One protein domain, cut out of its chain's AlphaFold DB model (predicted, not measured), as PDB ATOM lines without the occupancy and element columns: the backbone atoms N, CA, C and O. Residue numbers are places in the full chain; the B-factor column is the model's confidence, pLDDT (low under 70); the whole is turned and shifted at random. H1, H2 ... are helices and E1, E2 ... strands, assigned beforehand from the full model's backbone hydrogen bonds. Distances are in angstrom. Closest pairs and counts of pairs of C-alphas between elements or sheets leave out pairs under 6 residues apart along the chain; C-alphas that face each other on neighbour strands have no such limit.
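This is residues 322 to 454 of the 581 residues of an uncharacterized protein of Alphaproteobacteria bacterium (UniProt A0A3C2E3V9). A twisted five-stranded sheet has two long helices, H3 and H4, side by side over one face, and the small hairpin E1 E2 over part of the other, as a small sandwich. H1 packs on E2, and a loop with the tiny H2 swings out, its residues 396 to 401 sticking out. The 133 printed residues hold four named helices and seven named strands, in the order E1 E2 E3 E4 H1 E5 E6 H2 H3 E7 H4; the mixed sheet runs E4 E3 E5 E6 E7, and E1 E2 is antiparallel. The class is mixed, helices and strands; the whole is compact, with a radius of gyration of the C-alphas of 14.8 A, and flat, spanning 44 by 40 by 21 A.

Start at E1, residues 322 to 325, which forms a hairpin with E2, residues 330 to 335; N 324 and O 332 are 2.8 A apart. E3, residues 344 to 349, and E4, residues 357 to 359, form the next hairpin, with N 357 to O 347 at 2.8 A. H1, residues 361 to 366, only grazes the larger sheet; its closest C-alpha to E2 is Leu 365, 4.9 A from that of Leu 333. E5, residues 374 to 381, is antiparallel to E3, with N 378 to O 346 at 2.8 A, and forms a hairpin with E6, residues 384 to 391, with N 377 to O 388 at 2.8 A. After H2, residues 400 to 403, and H3, residues 416 to 428, find E7, residues 431 to 433, parallel to E6, with N 433 to O 389 at 2.8 A: a strand-helix-strand unit, two parallel neighbours with helices between, its crossover right-handed. H4, residues 437 to 454, touches H3 at a shallow tilt of 19 degrees, opposite ways; their closest C-alphas, Leu 423 and Ile 445, are 6.1 A apart. Both are on the same face of the sheet, at heights of 11.3 A for H3 and 12.4 A for H4. Every O i to N i+4 pair is within hydrogen-bond range in H1, H3 and H4; H2 is too short for one.

Find C-alpha 322 at (43.781, 187.444, -4.511), where E1 begins. E5 spans 22.8 A, E6 23.1 A and H3 18.4 A. H4 runs 25.6 A to C-alpha 454 at (14.832, 194.876, -22.979).

The C-alphas farthest apart, Asp 340 and Ser 399, are 48.2 A apart. The printed part has no cut; the link H2 to H3 is long, with 12 residues. Mean pLDDT of the printed part is 85.7; residues 336 to 340, 395 to 396 and 412 to 413 are under 70.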
ATOM      1  N   ARG A 322      44.739 186.535  -5.158       82.75
ATOM      2  CA  ARG A 322      43.781 187.444  -4.511       82.75
ATOM      3  C   ARG A 322      44.059 188.899  -4.840       82.75
ATOM      4  O   ARG A 322      45.174 189.282  -5.170       82.75
ATOM      5  N   TRP A 323      43.032 189.722  -4.702       87.38
ATOM      6  CA  TRP A 323      43.118 191.162  -4.909       87.38
ATOM      7  C   TRP A 323      43.284 191.883  -3.577       87.38
ATOM      8  O   TRP A 323      42.565 191.587  -2.625       87.38
ATOM      9  N   LEU A 324      44.199 192.848  -3.529       85.50
ATOM     10  CA  LEU A 324      44.522 193.658  -2.359       85.50
ATOM     11  C   LEU A 324      44.259 195.133  -2.654       85.50
ATOM     12  O   LEU A 324      44.488 195.602  -3.772       85.50
ATOM     13  N   ARG A 325      43.812 195.880  -1.646       85.19
ATOM     14  CA  ARG A 325      43.699 197.337  -1.736       85.19
ATOM     15  C   ARG A 325      45.032 197.979  -1.376       85.19
ATOM     16  O   ARG A 325      45.559 197.687  -0.311       85.19
ATOM     17  N   LEU A 326      45.528 198.859  -2.245       82.19
ATOM     18  CA  LEU A 326      46.704 199.688  -1.966       82.19
ATOM     19  C   LEU A 326      46.306 201.036  -1.364       82.19
ATOM     20  O   LEU A 326      46.943 201.522  -0.443       82.19
ATOM     21  N   ASN A 327      45.262 201.660  -1.910       81.94
ATOM     22  CA  ASN A 327      44.773 202.957  -1.447       81.94
ATOM     23  C   ASN A 327      43.301 203.169  -1.861       81.94
ATOM     24  O   ASN A 327      42.600 202.241  -2.285       81.94
ATOM     25  N   ALA A 328      42.814 204.404  -1.737       82.44
ATOM     26  CA  ALA A 328      41.440 204.778  -2.058       82.44
ATOM     27  C   ALA A 328      41.007 204.415  -3.493       82.44
ATOM     28  O   ALA A 328      39.850 204.037  -3.696       82.44
ATOM     29  N   THR A 329      41.915 204.472  -4.471       87.50
ATOM     30  CA  THR A 329      41.608 204.252  -5.894       87.50
ATOM     31  C   THR A 329      42.337 203.065  -6.504       87.50
ATOM     32  O   THR A 329      41.963 202.637  -7.587       87.50
ATOM     33  N   THR A 330      43.338 202.493  -5.840       89.75
ATOM     34  CA  THR A 330      44.244 201.509  -6.443       89.75
ATOM     35  C   THR A 330      44.110 200.142  -5.788       89.75
ATOM     36  O   THR A 330      44.091 200.011  -4.559       89.75
ATOM     37  N   VAL A 331      44.062 199.107  -6.624       90.75
ATOM     38  CA  VAL A 331      44.020 197.697  -6.223       90.75
ATOM     39  C   VAL A 331      45.106 196.918  -6.948       90.75
ATOM     40  O   VAL A 331      45.379 197.190  -8.111       90.75
ATOM     41  N   ARG A 332      45.714 195.930  -6.299       90.62
ATOM     42  CA  ARG A 332      46.723 195.069  -6.927       90.62
ATOM     43  C   ARG A 332      46.386 193.597  -6.790       90.62
ATOM     44  O   ARG A 332      45.634 193.202  -5.899       90.62
ATOM     45  N   LEU A 333      46.976 192.789  -7.650       88.56
ATOM     46  CA  LEU A 333      46.966 191.343  -7.553       88.56
ATOM     47  C   LEU A 333      48.103 190.887  -6.629       88.56
ATOM     48  O   LEU A 333      49.221 191.387  -6.708       88.56
ATOM     49  N   SER A 334      47.809 189.928  -5.761       83.44
ATOM     50  CA  SER A 334      48.788 189.114  -5.049       83.44
ATOM     51  C   SER A 334      48.684 187.704  -5.599       83.44
ATOM     52  O   SER A 334      47.597 187.122  -5.574       83.44
ATOM     53  N   ASP A 335      49.798 187.182  -6.091       78.75
ATOM     54  CA  ASP A 335      49.913 185.818  -6.591       78.75
ATOM     55  C   ASP A 335      50.973 185.090  -5.757       78.75
ATOM     56  O   ASP A 335      52.172 185.316  -5.905       78.75
ATOM     57  N   ASP A 336      50.493 184.275  -4.822       69.88
ATOM     58  CA  ASP A 336      51.281 183.391  -3.966       69.88
ATOM     59  C   ASP A 336      51.293 181.951  -4.544       69.88
ATOM     60  O   ASP A 336      51.652 180.999  -3.847       69.88
ATOM     61  N   SER A 337      50.855 181.748  -5.799       66.38
ATOM     62  CA  SER A 337      50.849 180.430  -6.436       66.38
ATOM     63  C   SER A 337      52.256 180.028  -6.893       66.38
ATOM     64  O   SER A 337      52.953 180.768  -7.578       66.38
ATOM     65  N   ALA A 338      52.683 178.812  -6.545       50.69
ATOM     66  CA  ALA A 338      53.970 178.250  -6.971       50.69
ATOM     67  C   ALA A 338      53.948 177.706  -8.420       50.69
ATOM     68  O   ALA A 338      54.736 176.829  -8.762       50.69
ATOM     69  N   GLY A 339      52.990 178.138  -9.248       54.25
ATOM     70  CA  GLY A 339      52.763 177.594 -10.588       54.25
ATOM     71  C   GLY A 339      53.364 178.453 -11.700       54.25
ATOM     72  O   GLY A 339      53.326 179.675 -11.633       54.25
ATOM     73  N   ASP A 340      53.816 177.816 -12.784       58.31
ATOM     74  CA  ASP A 340      54.431 178.499 -13.940       58.31
ATOM     75  C   ASP A 340      53.437 179.267 -14.839       58.31
ATOM     76  O   ASP A 340      53.833 179.951 -15.783       58.31
ATOM     77  N   THR A 341      52.125 179.149 -14.601       75.75
ATOM     78  CA  THR A 341      51.101 179.751 -15.473       75.75
ATOM     79  C   THR A 341      50.575 181.061 -14.897       75.75
ATOM     80  O   THR A 341      49.849 181.061 -13.900       75.75
ATOM     81  N   GLN A 342      50.879 182.170 -15.578       83.12
ATOM     82  CA  GLN A 342      50.391 183.500 -15.208       83.12
ATOM     83  C   GLN A 342      48.860 183.603 -15.365       83.12
ATOM     84  O   GLN A 342      48.316 183.167 -16.388       83.12
ATOM     85  N   PRO A 343      48.144 184.188 -14.389       86.94
ATOM     86  CA  PRO A 343      46.702 184.363 -14.471       86.94
ATOM     87  C   PRO A 343      46.308 185.375 -15.554       86.94
ATOM     88  O   PRO A 343      46.909 186.441 -15.695       86.94
ATOM     89  N   ALA A 344      45.227 185.081 -16.278       92.19
ATOM     90  CA  ALA A 344      44.607 186.037 -17.192       92.19
ATOM     91  C   ALA A 344      43.729 187.021 -16.409       92.19
ATOM     92  O   ALA A 344      42.895 186.602 -15.600       92.19
ATOM     93  N   ILE A 345      43.894 188.322 -16.666       94.88
ATOM     94  CA  ILE A 345      43.273 189.384 -15.871       94.88
ATOM     95  C   ILE A 345      42.280 190.185 -16.702       94.88
ATOM     96  O   ILE A 345      42.609 190.739 -17.753       94.88
ATOM     97  N   GLU A 346      41.060 190.287 -16.184       95.06
ATOM     98  CA  GLU A 346      39.965 191.048 -16.773       95.06
ATOM     99  C   GLU A 346      39.363 191.999 -15.735       95.06
ATOM    100  O   GLU A 346      38.982 191.587 -14.637       95.06
ATOM    101  N   CYS A 347      39.218 193.268 -16.106       94.56
ATOM    102  CA  CYS A 347      38.496 194.269 -15.328       94.56
ATOM    103  C   CYS A 347      37.201 194.669 -16.046       94.56
ATOM    104  O   CYS A 347      37.189 194.830 -17.266       94.56
ATOM    105  N   TYR A 348      36.129 194.867 -15.289       94.88
ATOM    106  CA  TYR A 348      34.825 195.316 -15.769       94.88
ATOM    107  C   TYR A 348      34.421 196.557 -14.981       94.88
ATOM    108  O   TYR A 348      34.064 196.468 -13.806       94.88
ATOM    109  N   ASP A 349      34.510 197.713 -15.626       94.12
ATOM    110  CA  ASP A 349      34.206 198.999 -15.007       94.12
ATOM    111  C   ASP A 349      32.678 199.159 -14.843       94.12
ATOM    112  O   ASP A 349      31.898 198.642 -15.647       94.12
ATOM    113  N   LEU A 350      32.218 199.891 -13.823       92.88
ATOM    114  CA  LEU A 350      30.777 200.097 -13.589       92.88
ATOM    115  C   LEU A 350      30.059 200.818 -14.737       92.88
ATOM    116  O   LEU A 350      28.865 200.619 -14.933       92.88
ATOM    117  N   ASN A 351      30.768 201.618 -15.532       91.25
ATOM    118  CA  ASN A 351      30.205 202.267 -16.717       91.25
ATOM    119  C   ASN A 351      30.126 201.339 -17.952       91.25
ATOM    120  O   ASN A 351      29.576 201.729 -18.985       91.25
ATOM    121  N   ALA A 352      30.680 200.128 -17.860       91.75
ATOM    122  CA  ALA A 352      30.814 199.172 -18.951       91.75
ATOM    123  C   ALA A 352      30.774 197.721 -18.428       91.75
ATOM    124  O   ALA A 352      31.666 196.920 -18.707       91.75
ATOM    125  N   VAL A 353      29.736 197.369 -17.660       93.19
ATOM    126  CA  VAL A 353      29.679 196.106 -16.884       93.19
ATOM    127  C   VAL A 353      29.717 194.823 -17.726       93.19
ATOM    128  O   VAL A 353      30.029 193.740 -17.220       93.19
ATOM    129  N   ASP A 354      29.401 194.929 -19.014       91.88
ATOM    130  CA  ASP A 354      29.401 193.859 -20.010       91.88
ATOM    131  C   ASP A 354      30.760 193.671 -20.705       91.88
ATOM    132  O   ASP A 354      31.050 192.570 -21.184       91.88
ATOM    133  N   LYS A 355      31.611 194.704 -20.726       90.69
ATOM    134  CA  LYS A 355      32.833 194.746 -21.533       90.69
ATOM    135  C   LYS A 355      34.083 194.531 -20.685       90.69
ATOM    136  O   LYS A 355      34.377 195.302 -19.780       90.69
ATOM    137  N   ALA A 356      34.847 193.498 -21.033       91.62
ATOM    138  CA  ALA A 356      36.127 193.225 -20.395       91.62
ATOM    139  C   ALA A 356      37.196 194.208 -20.879       91.62
ATOM    140  O   ALA A 356      37.351 194.446 -22.080       91.62
ATOM    141  N   ARG A 357      37.986 194.709 -19.938       92.88
ATOM    142  CA  ARG A 357      39.272 195.350 -20.183       92.88
ATOM    143  C   ARG A 357      40.363 194.396 -19.718       92.88
ATOM    144  O   ARG A 357      40.512 194.176 -18.518       92.88
ATOM    145  N   ALA A 358      41.108 193.832 -20.663       93.75
ATOM    146  CA  ALA A 358      42.281 193.033 -20.336       93.75
ATOM    147  C   ALA A 358      43.344 193.922 -19.676       93.75
ATOM    148  O   ALA A 358      43.562 195.061 -20.107       93.75
ATOM    149  N   VAL A 359      43.982 193.404 -18.631       93.88
ATOM    150  CA  VAL A 359      45.115 194.056 -17.969       93.88
ATOM    151  C   VAL A 359      46.298 193.101 -17.987       93.88
ATOM    152  O   VAL A 359      46.147 191.898 -17.803       93.88
ATOM    153  N   GLU A 360      47.478 193.643 -18.260       92.56
ATOM    154  CA  GLU A 360      48.724 192.886 -18.241       92.56
ATOM    155  C   GLU A 360      49.062 192.427 -16.816       92.56
ATOM    156  O   GLU A 360      48.885 193.187 -15.861       92.56
ATOM    157  N   TYR A 361      49.577 191.202 -16.676       87.44
ATOM    158  CA  TYR A 361      49.886 190.595 -15.377       87.44
ATOM    159  C   TYR A 361      50.842 191.453 -14.532       87.44
ATOM    160  O   TYR A 361      50.532 191.751 -13.381       87.44
ATOM    161  N   GLY A 362      51.940 191.946 -15.122       84.94
ATOM    162  CA  GLY A 362      52.898 192.814 -14.424       84.94
ATOM    163  C   GLY A 362      52.252 194.084 -13.861       84.94
ATOM    164  O   GLY A 362      52.418 194.398 -12.686       84.94
ATOM    165  N   LYS A 363      51.399 194.751 -14.653       89.25
ATOM    166  CA  LYS A 363      50.656 195.939 -14.198       89.25
ATOM    167  C   LYS A 363      49.679 195.629 -13.073       89.25
ATOM    168  O   LYS A 363      49.433 196.469 -12.216       89.25
ATOM    169  N   ALA A 364      49.096 194.434 -13.070       89.06
ATOM    170  CA  ALA A 364      48.211 194.037 -11.991       89.06
ATOM    171  C   ALA A 364      48.954 193.797 -10.676       89.06
ATOM    172  O   ALA A 364      48.398 194.114  -9.629       89.06
ATOM    173  N   LEU A 365      50.188 193.284 -10.722       84.81
ATOM    174  CA  LEU A 365      51.044 193.141  -9.540       84.81
ATOM    175  C   LEU A 365      51.491 194.501  -8.984       84.81
ATOM    176  O   LEU A 365      51.512 194.686  -7.768       84.81
ATOM    177  N   GLU A 366      51.814 195.457  -9.860       86.25
ATOM    178  CA  GLU A 366      52.196 196.822  -9.470       86.25
ATOM    179  C   GLU A 366      51.021 197.594  -8.852       86.25
ATOM    180  O   GLU A 366      51.164 198.234  -7.810       86.25
ATOM    181  N   GLY A 367      49.844 197.503  -9.475       90.06
ATOM    182  CA  GLY A 367      48.633 198.188  -9.046       90.06
ATOM    183  C   GLY A 367      47.843 198.759 -10.219       90.06
ATOM    184  O   GLY A 367      48.379 199.346 -11.155       90.06
ATOM    185  N   ILE A 368      46.525 198.605 -10.150       92.69
ATOM    186  CA  ILE A 368      45.556 199.073 -11.134       92.69
ATOM    187  C   ILE A 368      44.682 200.130 -10.477       92.69
ATOM    188  O   ILE A 368      44.030 199.877  -9.461       92.69
ATOM    189  N   GLU A 369      44.609 201.298 -11.102       92.75
ATOM    190  CA  GLU A 369      43.663 202.328 -10.699       92.75
ATOM    191  C   GLU A 369      42.235 201.959 -11.137       92.75
ATOM    192  O   GLU A 369      41.965 201.620 -12.300       92.75
ATOM    193  N   LEU A 370      41.313 201.999 -10.180       90.88
ATOM    194  CA  LEU A 370      39.886 201.812 -10.377       90.88
ATOM    195  C   LEU A 370      39.330 202.993 -11.169       90.88
ATOM    196  O   LEU A 370      39.515 204.153 -10.812       90.88
ATOM    197  N   ARG A 371      38.598 202.695 -12.244       88.62
ATOM    198  CA  ARG A 371      37.959 203.722 -13.068       88.62
ATOM    199  C   ARG A 371      36.596 204.102 -12.501       88.62
ATOM    200  O   ARG A 371      35.804 203.239 -12.123       88.62
ATOM    201  N   GLY A 372      36.294 205.399 -12.506       86.06
ATOM    202  CA  GLY A 372      35.020 205.917 -12.006       86.06
ATOM    203  C   GLY A 372      34.799 205.532 -10.542       86.06
ATOM    204  O   GLY A 372      35.680 205.734  -9.717       86.06
ATOM    205  N   LYS A 373      33.634 204.951 -10.227       87.88
ATOM    206  CA  LYS A 373      33.307 204.475  -8.870       87.88
ATOM    207  C   LYS A 373      33.793 203.049  -8.578       87.88
ATOM    208  O   LYS A 373      33.519 202.531  -7.498       87.88
ATOM    209  N   GLY A 374      34.500 202.409  -9.515       91.94
ATOM    210  CA  GLY A 374      35.024 201.050  -9.375       91.94
ATOM    211  C   GLY A 374      34.466 200.042 -10.378       91.94
ATOM    212  O   GLY A 374      33.974 200.402 -11.451       91.94
ATOM    213  N   GLY A 375      34.565 198.758 -10.032       94.50
ATOM    214  CA  GLY A 375      34.211 197.662 -10.927       94.50
ATOM    215  C   GLY A 375      34.529 196.269 -10.385       94.50
ATOM    216  O   GLY A 375      34.931 196.093  -9.235       94.50
ATOM    217  N   LEU A 376      34.340 195.268 -11.239       95.69
ATOM    218  CA  LEU A 376      34.701 193.877 -10.991       95.69
ATOM    219  C   LEU A 376      36.105 193.603 -11.542       95.69
ATOM    220  O   LEU A 376      36.351 193.796 -12.731       95.69
ATOM    221  N   LEU A 377      37.005 193.103 -10.700       95.69
ATOM    222  CA  LEU A 377      38.309 192.583 -11.107       95.69
ATOM    223  C   LEU A 377      38.298 191.065 -11.026       95.69
ATOM    224  O   LEU A 377      37.794 190.493 -10.061       95.69
ATOM    225  N   MET A 378      38.845 190.415 -12.045       94.31
ATOM    226  CA  MET A 378      38.844 188.966 -12.170       94.31
ATOM    227  C   MET A 378      40.210 188.472 -12.623       94.31
ATOM    228  O   MET A 378      40.716 188.908 -13.654       94.31
ATOM    229  N   ALA A 379      40.770 187.526 -11.875       92.62
ATOM    230  CA  ALA A 379      41.926 186.743 -12.286       92.62
ATOM    231  C   ALA A 379      41.485 185.301 -12.574       92.62
ATOM    232  O   ALA A 379      40.692 184.726 -11.822       92.62
ATOM    233  N   LYS A 380      41.958 184.719 -13.677       90.44
ATOM    234  CA  LYS A 380      41.643 183.345 -14.093       90.44
ATOM    235  C   LYS A 380      42.924 182.528 -14.172       90.44
ATOM    236  O   LYS A 380      43.813 182.871 -14.946       90.44
ATOM    237  N   GLN A 381      42.986 181.433 -13.422       84.19
ATOM    238  CA  GLN A 381      44.143 180.536 -13.388       84.19
ATOM    239  C   GLN A 381      43.664 179.089 -13.243       84.19
ATOM    240  O   GLN A 381      42.823 178.809 -12.393       84.19
ATOM    241  N   ASN A 382      44.163 178.166 -14.073       79.94
ATOM    242  CA  ASN A 382      43.875 176.722 -13.985       79.94
ATOM    243  C   ASN A 382      42.376 176.369 -13.840       79.94
ATOM    244  O   ASN A 382      41.994 175.503 -13.055       79.94
ATOM    245  N   GLY A 383      41.501 177.080 -14.562       78.94
ATOM    246  CA  GLY A 383      40.044 176.887 -14.502       78.94
ATOM    247  C   GLY A 383      39.354 177.449 -13.248       78.94
ATOM    248  O   GLY A 383      38.134 177.353 -13.136       78.94
ATOM    249  N   ARG A 384      40.101 178.064 -12.322       82.44
ATOM    250  CA  ARG A 384      39.577 178.792 -11.158       82.44
ATOM    251  C   ARG A 384      39.472 180.284 -11.453       82.44
ATOM    252  O   ARG A 384      40.289 180.846 -12.186       82.44
ATOM    253  N   HIS A 385      38.451 180.922 -10.885       87.50
ATOM    254  CA  HIS A 385      38.190 182.353 -11.029       87.50
ATOM    255  C   HIS A 385      38.276 183.043  -9.665       87.50
ATOM    256  O   HIS A 385      37.577 182.653  -8.733       87.50
ATOM    257  N   TYR A 386      39.071 184.106  -9.595       88.69
ATOM    258  CA  TYR A 386      39.310 184.906  -8.399       88.69
ATOM    259  C   TYR A 386      38.776 186.318  -8.643       88.69
ATOM    260  O   TYR A 386      39.425 187.152  -9.283       88.69
ATOM    261  N   GLY A 387      37.531 186.549  -8.219       91.06
ATOM    262  CA  GLY A 387      36.784 187.777  -8.490       91.06
ATOM    263  C   GLY A 387      36.575 188.640  -7.248       91.06
ATOM    264  O   GLY A 387      36.098 188.137  -6.230       91.06
ATOM    265  N   VAL A 388      36.853 189.941  -7.356       92.25
ATOM    266  CA  VAL A 388      36.505 190.949  -6.341       92.25
ATOM    267  C   VAL A 388      35.745 192.107  -6.972       92.25
ATOM    268  O   VAL A 388      36.061 192.542  -8.078       92.25
ATOM    269  N   ILE A 389      34.757 192.639  -6.261       92.62
ATOM    270  CA  ILE A 389      34.111 193.898  -6.635       92.62
ATOM    271  C   ILE A 389      34.714 194.990  -5.774       92.62
ATOM    272  O   ILE A 389      34.561 194.962  -4.554       92.62
ATOM    273  N   ALA A 390      35.403 195.929  -6.411       91.88
ATOM    274  CA  ALA A 390      36.120 196.992  -5.734       91.88
ATOM    275  C   ALA A 390      35.543 198.365  -6.088       91.88
ATOM    276  O   ALA A 390      35.351 198.668  -7.264       91.88
ATOM    277  N   THR A 391      35.300 199.202  -5.081       90.19
ATOM    278  CA  THR A 391      34.831 200.588  -5.240       90.19
ATOM    279  C   THR A 391      35.875 201.591  -4.774       90.19
ATOM    280  O   THR A 391      36.700 201.295  -3.914       90.19
ATOM    281  N   THR A 392      35.878 202.795  -5.332       87.12
ATOM    282  CA  THR A 392      36.760 203.859  -4.832       87.12
ATOM    283  C   THR A 392      36.305 204.324  -3.449       87.12
ATOM    284  O   THR A 392      35.106 204.492  -3.223       87.12
ATOM    285  N   VAL A 393      37.240 204.561  -2.528       78.75
ATOM    286  CA  VAL A 393      36.940 205.142  -1.209       78.75
ATOM    287  C   VAL A 393      36.910 206.663  -1.349       78.75
ATOM    288  O   VAL A 393      37.867 207.253  -1.842       78.75
ATOM    289  N   GLN A 394      35.825 207.302  -0.918       71.50
ATOM    290  CA  GLN A 394      35.754 208.757  -0.776       71.50
ATOM    291  C   GLN A 394      35.859 209.103   0.710       71.50
ATOM    292  O   GLN A 394      35.130 208.543   1.525       71.50
ATOM    293  N   SER A 395      36.789 209.991   1.062       62.25
ATOM    294  CA  SER A 395      37.082 210.355   2.454       62.25
ATOM    295  C   SER A 395      35.991 211.213   3.097       62.25
ATOM    296  O   SER A 395      35.826 211.173   4.314       62.25
ATOM    297  N   GLN A 396      35.224 211.965   2.301       67.56
ATOM    298  CA  GLN A 396      34.072 212.743   2.756       67.56
ATOM    299  C   GLN A 396      32.983 212.738   1.686       67.56
ATOM    300  O   GLN A 396      33.264 212.992   0.517       67.56
ATOM    301  N   LEU A 397      31.748 212.458   2.106       70.62
ATOM    302  CA  LEU A 397      30.563 212.636   1.275       70.62
ATOM    303  C   LEU A 397      30.060 214.068   1.457       70.62
ATOM    304  O   LEU A 397      29.756 214.477   2.577       70.62
ATOM    305  N   THR A 398      29.967 214.824   0.369       74.69
ATOM    306  CA  THR A 398      29.457 216.204   0.377       74.69
ATOM    307  C   THR A 398      27.968 216.282   0.036       74.69
ATOM    308  O   THR A 398      27.315 217.282   0.332       74.69
ATOM    309  N   SER A 399      27.403 215.214  -0.543       78.44
ATOM    310  CA  SER A 399      25.992 215.126  -0.936       78.44
ATOM    311  C   SER A 399      25.489 213.678  -0.959       78.44
ATOM    312  O   SER A 399      26.225 212.752  -1.293       78.44
ATOM    313  N   PHE A 400      24.189 213.475  -0.711       75.62
ATOM    314  CA  PHE A 400      23.533 212.167  -0.857       75.62
ATOM    315  C   PHE A 400      23.600 211.603  -2.285       75.62
ATOM    316  O   PHE A 400      23.570 210.388  -2.453       75.62
ATOM    317  N   SER A 401      23.736 212.448  -3.315       75.25
ATOM    318  CA  SER A 401      23.919 211.988  -4.702       75.25
ATOM    319  C   SER A 401      25.217 211.198  -4.904       75.25
ATOM    320  O   SER A 401      25.338 210.421  -5.848       75.25
ATOM    321  N   GLU A 402      26.206 211.371  -4.025       70.44
ATOM    322  CA  GLU A 402      27.482 210.658  -4.105       70.44
ATOM    323  C   GLU A 402      27.362 209.189  -3.676       70.44
ATOM    324  O   GLU A 402      28.142 208.363  -4.158       70.44
ATOM    325  N   LEU A 403      26.328 208.849  -2.890       74.81
ATOM    326  CA  LEU A 403      25.969 207.472  -2.530       74.81
ATOM    327  C   LEU A 403      25.430 206.663  -3.713       74.81
ATOM    328  O   LEU A 403      25.371 205.434  -3.635       74.81
ATOM    329  N   ASP A 404      25.019 207.320  -4.799       81.62
ATOM    330  CA  ASP A 404      24.533 206.606  -5.969       81.62
ATOM    331  C   ASP A 404      25.688 205.917  -6.705       81.62
ATOM    332  O   ASP A 404      26.733 206.513  -6.952       81.62
ATOM    333  N   ILE A 405      25.518 204.656  -7.084       84.69
ATOM    334  CA  ILE A 405      26.541 203.882  -7.797       84.69
ATOM    335  C   ILE A 405      25.920 203.368  -9.087       84.69
ATOM    336  O   ILE A 405      25.530 202.198  -9.157       84.69
ATOM    337  N   PRO A 406      25.763 204.236 -10.098       88.69
ATOM    338  CA  PRO A 406      25.133 203.830 -11.337       88.69
ATOM    339  C   PRO A 406      26.006 202.795 -12.043       88.69
ATOM    340  O   PRO A 406      27.236 202.887 -12.052       88.69
ATOM    341  N   ALA A 407      25.345 201.814 -12.647       91.44
ATOM    342  CA  ALA A 407      25.983 200.824 -13.491       91.44
ATOM    343  C   ALA A 407      25.369 200.877 -14.890       91.44
ATOM    344  O   ALA A 407      24.147 200.906 -15.038       91.44
ATOM    345  N   THR A 408      26.211 200.893 -15.918       91.69
ATOM    346  CA  THR A 408      25.788 200.991 -17.318       91.69
ATOM    347  C   THR A 408      26.503 199.961 -18.175       91.69
ATOM    348  O   THR A 408      27.590 199.481 -17.846       91.69
ATOM    349  N   LEU A 409      25.877 199.606 -19.293       89.88
ATOM    350  CA  LEU A 409      26.493 198.755 -20.306       89.88
ATOM    351  C   LEU A 409      27.183 199.624 -21.360       89.88
ATOM    352  O   LEU A 409      26.685 200.691 -21.713       89.88
ATOM    353  N   SER A 410      28.296 199.134 -21.902       84.25
ATOM    354  CA  SER A 410      29.121 199.862 -22.867       84.25
ATOM    355  C   SER A 410      28.461 200.009 -24.234       84.25
ATOM    356  O   SER A 410      28.762 200.972 -24.938       84.25
ATOM    357  N   THR A 411      27.635 199.049 -24.661       73.19
ATOM    358  CA  THR A 411      27.098 199.033 -26.029       73.19
ATOM    359  C   THR A 411      25.581 198.926 -26.066       73.19
ATOM    360  O   THR A 411      24.948 198.276 -25.237       73.19
ATOM    361  N   ALA A 412      24.973 199.563 -27.068       64.75
ATOM    362  CA  ALA A 412      23.539 199.465 -27.328       64.75
ATOM    363  C   ALA A 412      23.122 198.095 -27.902       64.75
ATOM    364  O   ALA A 412      21.958 197.739 -27.781       64.75
ATOM    365  N   HIS A 413      24.047 197.309 -28.461       63.72
ATOM    366  CA  HIS A 413      23.748 196.046 -29.144       63.72
ATOM    367  C   HIS A 413      24.568 194.890 -28.554       63.72
ATOM    368  O   HIS A 413      25.509 194.396 -29.172       63.72
ATOM    369  N   VAL A 414      24.215 194.463 -27.340       70.94
ATOM    370  CA  VAL A 414      24.820 193.287 -26.696       70.94
ATOM    371  C   VAL A 414      23.971 192.060 -27.006       70.94
ATOM    372  O   VAL A 414      22.764 192.062 -26.771       70.94
ATOM    373  N   GLN A 415      24.605 190.995 -27.499       83.69
ATOM    374  CA  GLN A 415      23.945 189.700 -27.663       83.69
ATOM    375  C   GLN A 415      23.465 189.168 -26.298       83.69
ATOM    376  O   GLN A 415      24.232 189.235 -25.329       83.69
ATOM    377  N   PRO A 416      22.257 188.583 -26.189       87.69
ATOM    378  CA  PRO A 416      21.731 188.040 -24.932       87.69
ATOM    379  C   PRO A 416      22.697 187.102 -24.192       87.69
ATOM    380  O   PRO A 416      22.837 187.170 -22.972       87.69
ATOM    381  N   THR A 417      23.434 186.269 -24.929       87.50
ATOM    382  CA  THR A 417      24.451 185.358 -24.378       87.50
ATOM    383  C   THR A 417      25.599 186.101 -23.687       87.50
ATOM    384  O   THR A 417      26.082 185.661 -22.642       87.50
ATOM    385  N   GLY A 418      26.012 187.253 -24.224       88.06
ATOM    386  CA  GLY A 418      27.008 188.132 -23.614       88.06
ATOM    387  C   GLY A 418      26.532 188.699 -22.276       88.06
ATOM    388  O   GLY A 418      27.285 188.678 -21.302       88.06
ATOM    389  N   ILE A 419      25.262 189.110 -22.206       91.06
ATOM    390  CA  ILE A 419      24.628 189.616 -20.978       91.06
ATOM    391  C   ILE A 419      24.543 188.511 -19.917       91.06
ATOM    392  O   ILE A 419      24.934 188.728 -18.773       91.06
ATOM    393  N   ILE A 420      24.117 187.300 -20.295       91.94
ATOM    394  CA  ILE A 420      24.054 186.134 -19.394       91.94
ATOM    395  C   ILE A 420      25.441 185.799 -18.827       91.94
ATOM    396  O   ILE A 420      25.595 185.544 -17.631       91.94
ATOM    397  N   ASN A 421      26.479 185.832 -19.665       90.44
ATOM    398  CA  ASN A 421      27.850 185.599 -19.212       90.44
ATOM    399  C   ASN A 421      28.355 186.710 -18.284       90.44
ATOM    400  O   ASN A 421      29.091 186.420 -17.342       90.44
ATOM    401  N   ALA A 422      27.957 187.965 -18.510       92.38
ATOM    402  CA  ALA A 422      28.237 189.052 -17.579       92.38
ATOM    403  C   ALA A 422      27.531 188.832 -16.235       92.38
ATOM    404  O   ALA A 422      28.193 188.875 -15.200       92.38
ATOM    405  N   LEU A 423      26.242 188.480 -16.236       93.69
ATOM    406  CA  LEU A 423      25.491 188.163 -15.016       93.69
ATOM    407  C   LEU A 423      26.180 187.072 -14.192       93.69
ATOM    408  O   LEU A 423      26.386 187.248 -12.994       93.69
ATOM    409  N   LYS A 424      26.625 185.984 -14.831       92.56
ATOM    410  CA  LYS A 424      27.407 184.924 -14.169       92.56
ATOM    411  C   LYS A 424      28.650 185.455 -13.469       92.56
ATOM    412  O   LYS A 424      28.902 185.097 -12.323       92.56
ATOM    413  N   ARG A 425      29.425 186.304 -14.148       92.44
ATOM    414  CA  ARG A 425      30.665 186.883 -13.609       92.44
ATOM    415  C   ARG A 425      30.389 187.755 -12.382       92.44
ATOM    416  O   ARG A 425      31.044 187.577 -11.360       92.44
ATOM    417  N   TRP A 426      29.396 188.638 -12.466       93.62
ATOM    418  CA  TRP A 426      29.018 189.534 -11.371       93.62
ATOM    419  C   TRP A 426      28.389 188.796 -10.177       93.62
ATOM    420  O   TRP A 426      28.639 189.176  -9.036       93.62
ATOM    421  N   HIS A 427      27.646 187.709 -10.410       89.44
ATOM    422  CA  HIS A 427      27.144 186.839  -9.338       89.44
ATOM    423  C   HIS A 427      28.237 185.974  -8.694       89.44
ATOM    424  O   HIS A 427      28.193 185.734  -7.487       89.44
ATOM    425  N   ALA A 428      29.212 185.495  -9.472       87.94
ATOM    426  CA  ALA A 428      30.297 184.656  -8.964       87.94
ATOM    427  C   ALA A 428      31.267 185.425  -8.050       87.94
ATOM    428  O   ALA A 428      31.911 184.823  -7.190       87.94
ATOM    429  N   ALA A 429      31.362 186.748  -8.205       86.88
ATOM    430  CA  ALA A 429      32.205 187.599  -7.376       86.88
ATOM    431  C   ALA A 429      31.605 187.790  -5.971       86.88
ATOM    432  O   ALA A 429      30.724 188.625  -5.729       86.88
ATOM    433  N   ARG A 430      32.089 186.981  -5.022       75.31
ATOM    434  CA  ARG A 430      31.644 187.020  -3.620       75.31
ATOM    435  C   ARG A 430      32.385 188.058  -2.784       75.31
ATOM    436  O   ARG A 430      31.773 188.637  -1.892       75.31
ATOM    437  N   ARG A 431      33.666 188.300  -3.076       82.62
ATOM    438  CA  ARG A 431      34.497 189.249  -2.326       82.62
ATOM    439  C   ARG A 431      34.127 190.684  -2.696       82.62
ATOM    440  O   ARG A 431      33.994 191.021  -3.874       82.62
ATOM    441  N   LEU A 432      33.979 191.521  -1.676       82.75
ATOM    442  CA  LEU A 432      33.635 192.934  -1.786       82.75
ATOM    443  C   LEU A 432      34.766 193.754  -1.168       82.75
ATOM    444  O   LEU A 432      35.255 193.403  -0.100       82.75
ATOM    445  N   MET A 433      35.178 194.828  -1.831       83.69
ATOM    446  CA  MET A 433      36.309 195.645  -1.406       83.69
ATOM    447  C   MET A 433      35.976 197.134  -1.509       83.69
ATOM    448  O   MET A 433      35.844 197.683  -2.601       83.69
ATOM    449  N   GLY A 434      35.946 197.816  -0.371       77.19
ATOM    450  CA  GLY A 434      35.628 199.241  -0.297       77.19
ATOM    451  C   GLY A 434      34.151 199.526   0.006       77.19
ATOM    452  O   GLY A 434      33.298 198.627  -0.037       77.19
ATOM    453  N   PRO A 435      33.839 200.786   0.350       70.88
ATOM    454  CA  PRO A 435      32.507 201.193   0.763       70.88
ATOM    455  C   PRO A 435      31.536 201.006  -0.399       70.88
ATOM    456  O   PRO A 435      31.847 201.323  -1.545       70.88
ATOM    457  N   MET A 436      30.346 200.477  -0.114       80.38
ATOM    458  CA  MET A 436      29.269 200.325  -1.102       80.38
ATOM    459  C   MET A 436      29.556 199.341  -2.258       80.38
ATOM    460  O   MET A 436      28.772 199.268  -3.204       80.38
ATOM    461  N   ALA A 437      30.592 198.498  -2.174       84.94
ATOM    462  CA  ALA A 437      30.835 197.428  -3.153       84.94
ATOM    463  C   ALA A 437      29.631 196.470  -3.310       84.94
ATOM    464  O   ALA A 437      29.361 195.966  -4.403       84.94
ATOM    465  N   PHE A 438      28.836 196.280  -2.250       81.50
ATOM    466  CA  PHE A 438      27.555 195.572  -2.330       81.50
ATOM    467  C   PHE A 438      26.548 196.273  -3.259       81.50
ATOM    468  O   PHE A 438      25.907 195.613  -4.080       81.50
ATOM    469  N   MET A 439      26.426 197.604  -3.166       82.69
ATOM    470  CA  MET A 439      25.557 198.391  -4.047       82.69
ATOM    471  C   MET A 439      26.063 198.365  -5.486       82.69
ATOM    472  O   MET A 439      25.260 198.167  -6.392       82.69
ATOM    473  N   ALA A 440      27.381 198.462  -5.694       88.62
ATOM    474  CA  ALA A 440      28.002 198.310  -7.009       88.62
ATOM    475  C   ALA A 440      27.616 196.973  -7.664       88.62
ATOM    476  O   ALA A 440      27.146 196.952  -8.802       88.62
ATOM    477  N   ARG A 441      27.719 195.861  -6.918       92.25
ATOM    478  CA  ARG A 441      27.279 194.536  -7.384       92.25
ATOM    479  C   ARG A 441      25.797 194.522  -7.740       92.25
ATOM    480  O   ARG A 441      25.433 194.079  -8.827       92.25
ATOM    481  N   ARG A 442      24.948 194.984  -6.819       89.50
ATOM    482  CA  ARG A 442      23.489 194.994  -6.989       89.50
ATOM    483  C   ARG A 442      23.090 195.782  -8.232       89.50
ATOM    484  O   ARG A 442      22.306 195.291  -9.035       89.50
ATOM    485  N   ASN A 443      23.642 196.979  -8.396       91.12
ATOM    486  CA  ASN A 443      23.297 197.875  -9.490       91.12
ATOM    487  C   ASN A 443      23.819 197.336 -10.833       91.12
ATOM    488  O   ASN A 443      23.092 197.395 -11.820       91.12
ATOM    489  N   ALA A 444      25.009 196.724 -10.871       93.62
ATOM    490  CA  ALA A 444      25.524 196.051 -12.068       93.62
ATOM    491  C   ALA A 444      24.652 194.865 -12.501       93.62
ATOM    492  O   ALA A 444      24.296 194.760 -13.676       93.62
ATOM    493  N   ILE A 445      24.261 193.999 -11.558       93.19
ATOM    494  CA  ILE A 445      23.332 192.891 -11.823       93.19
ATOM    495  C   ILE A 445      21.999 193.443 -12.330       93.19
ATOM    496  O   ILE A 445      21.503 192.992 -13.358       93.19
ATOM    497  N   HIS A 446      21.458 194.465 -11.666       92.19
ATOM    498  CA  HIS A 446      20.185 195.055 -12.057       92.19
ATOM    499  C   HIS A 446      20.222 195.654 -13.471       92.19
ATOM    500  O   HIS A 446      19.316 195.392 -14.262       92.19
ATOM    501  N   ALA A 447      21.286 196.383 -13.822       92.94
ATOM    502  CA  ALA A 447      21.468 196.955 -15.156       92.94
ATOM    503  C   ALA A 447      21.554 195.867 -16.243       92.94
ATOM    504  O   ALA A 447      20.973 196.004 -17.322       92.94
ATOM    505  N   LEU A 448      22.242 194.757 -15.953       94.19
ATOM    506  CA  LEU A 448      22.330 193.605 -16.852       94.19
ATOM    507  C   LEU A 448      20.977 192.890 -17.009       94.19
ATOM    508  O   LEU A 448      20.605 192.544 -18.128       94.19
ATOM    509  N   GLU A 449      20.219 192.698 -15.927       92.94
ATOM    510  CA  GLU A 449      18.882 192.090 -15.973       92.94
ATOM    511  C   GLU A 449      17.875 192.944 -16.745       92.94
ATOM    512  O   GLU A 449      17.130 192.410 -17.568       92.94
ATOM    513  N   GLN A 450      17.861 194.259 -16.500       91.81
ATOM    514  CA  GLN A 450      17.025 195.205 -17.241       91.81
ATOM    515  C   GLN A 450      17.373 195.180 -18.724       91.81
ATOM    516  O   GLN A 450      16.482 195.174 -19.573       91.81
ATOM    517  N   ARG A 451      18.670 195.108 -19.054       92.00
ATOM    518  CA  ARG A 451      19.072 194.994 -20.449       92.00
ATOM    519  C   ARG A 451      18.634 193.673 -21.067       92.00
ATOM    520  O   ARG A 451      18.184 193.681 -22.209       92.00
ATOM    521  N   LEU A 452      18.781 192.558 -20.356       91.94
ATOM    522  CA  LEU A 452      18.355 191.256 -20.864       91.94
ATOM    523  C   LEU A 452      16.852 191.258 -21.165       91.94
ATOM    524  O   LEU A 452      16.452 190.827 -22.243       91.94
ATOM    525  N   GLU A 453      16.043 191.810 -20.257       92.50
ATOM    526  CA  GLU A 453      14.602 191.976 -20.464       92.50
ATOM    527  C   GLU A 453      14.305 192.862 -21.677       92.50
ATOM    528  O   GLU A 453      13.500 192.484 -22.521       92.50
ATOM    529  N   LEU A 454      14.999 193.995 -21.824       91.12
ATOM    530  CA  LEU A 454      14.832 194.876 -22.979       91.12
ATOM    531  C   LEU A 454      15.119 194.153 -24.303       91.12
ATOM    532  O   LEU A 454      14.349 194.277 -25.251       91.12
TER     533      LEU A 454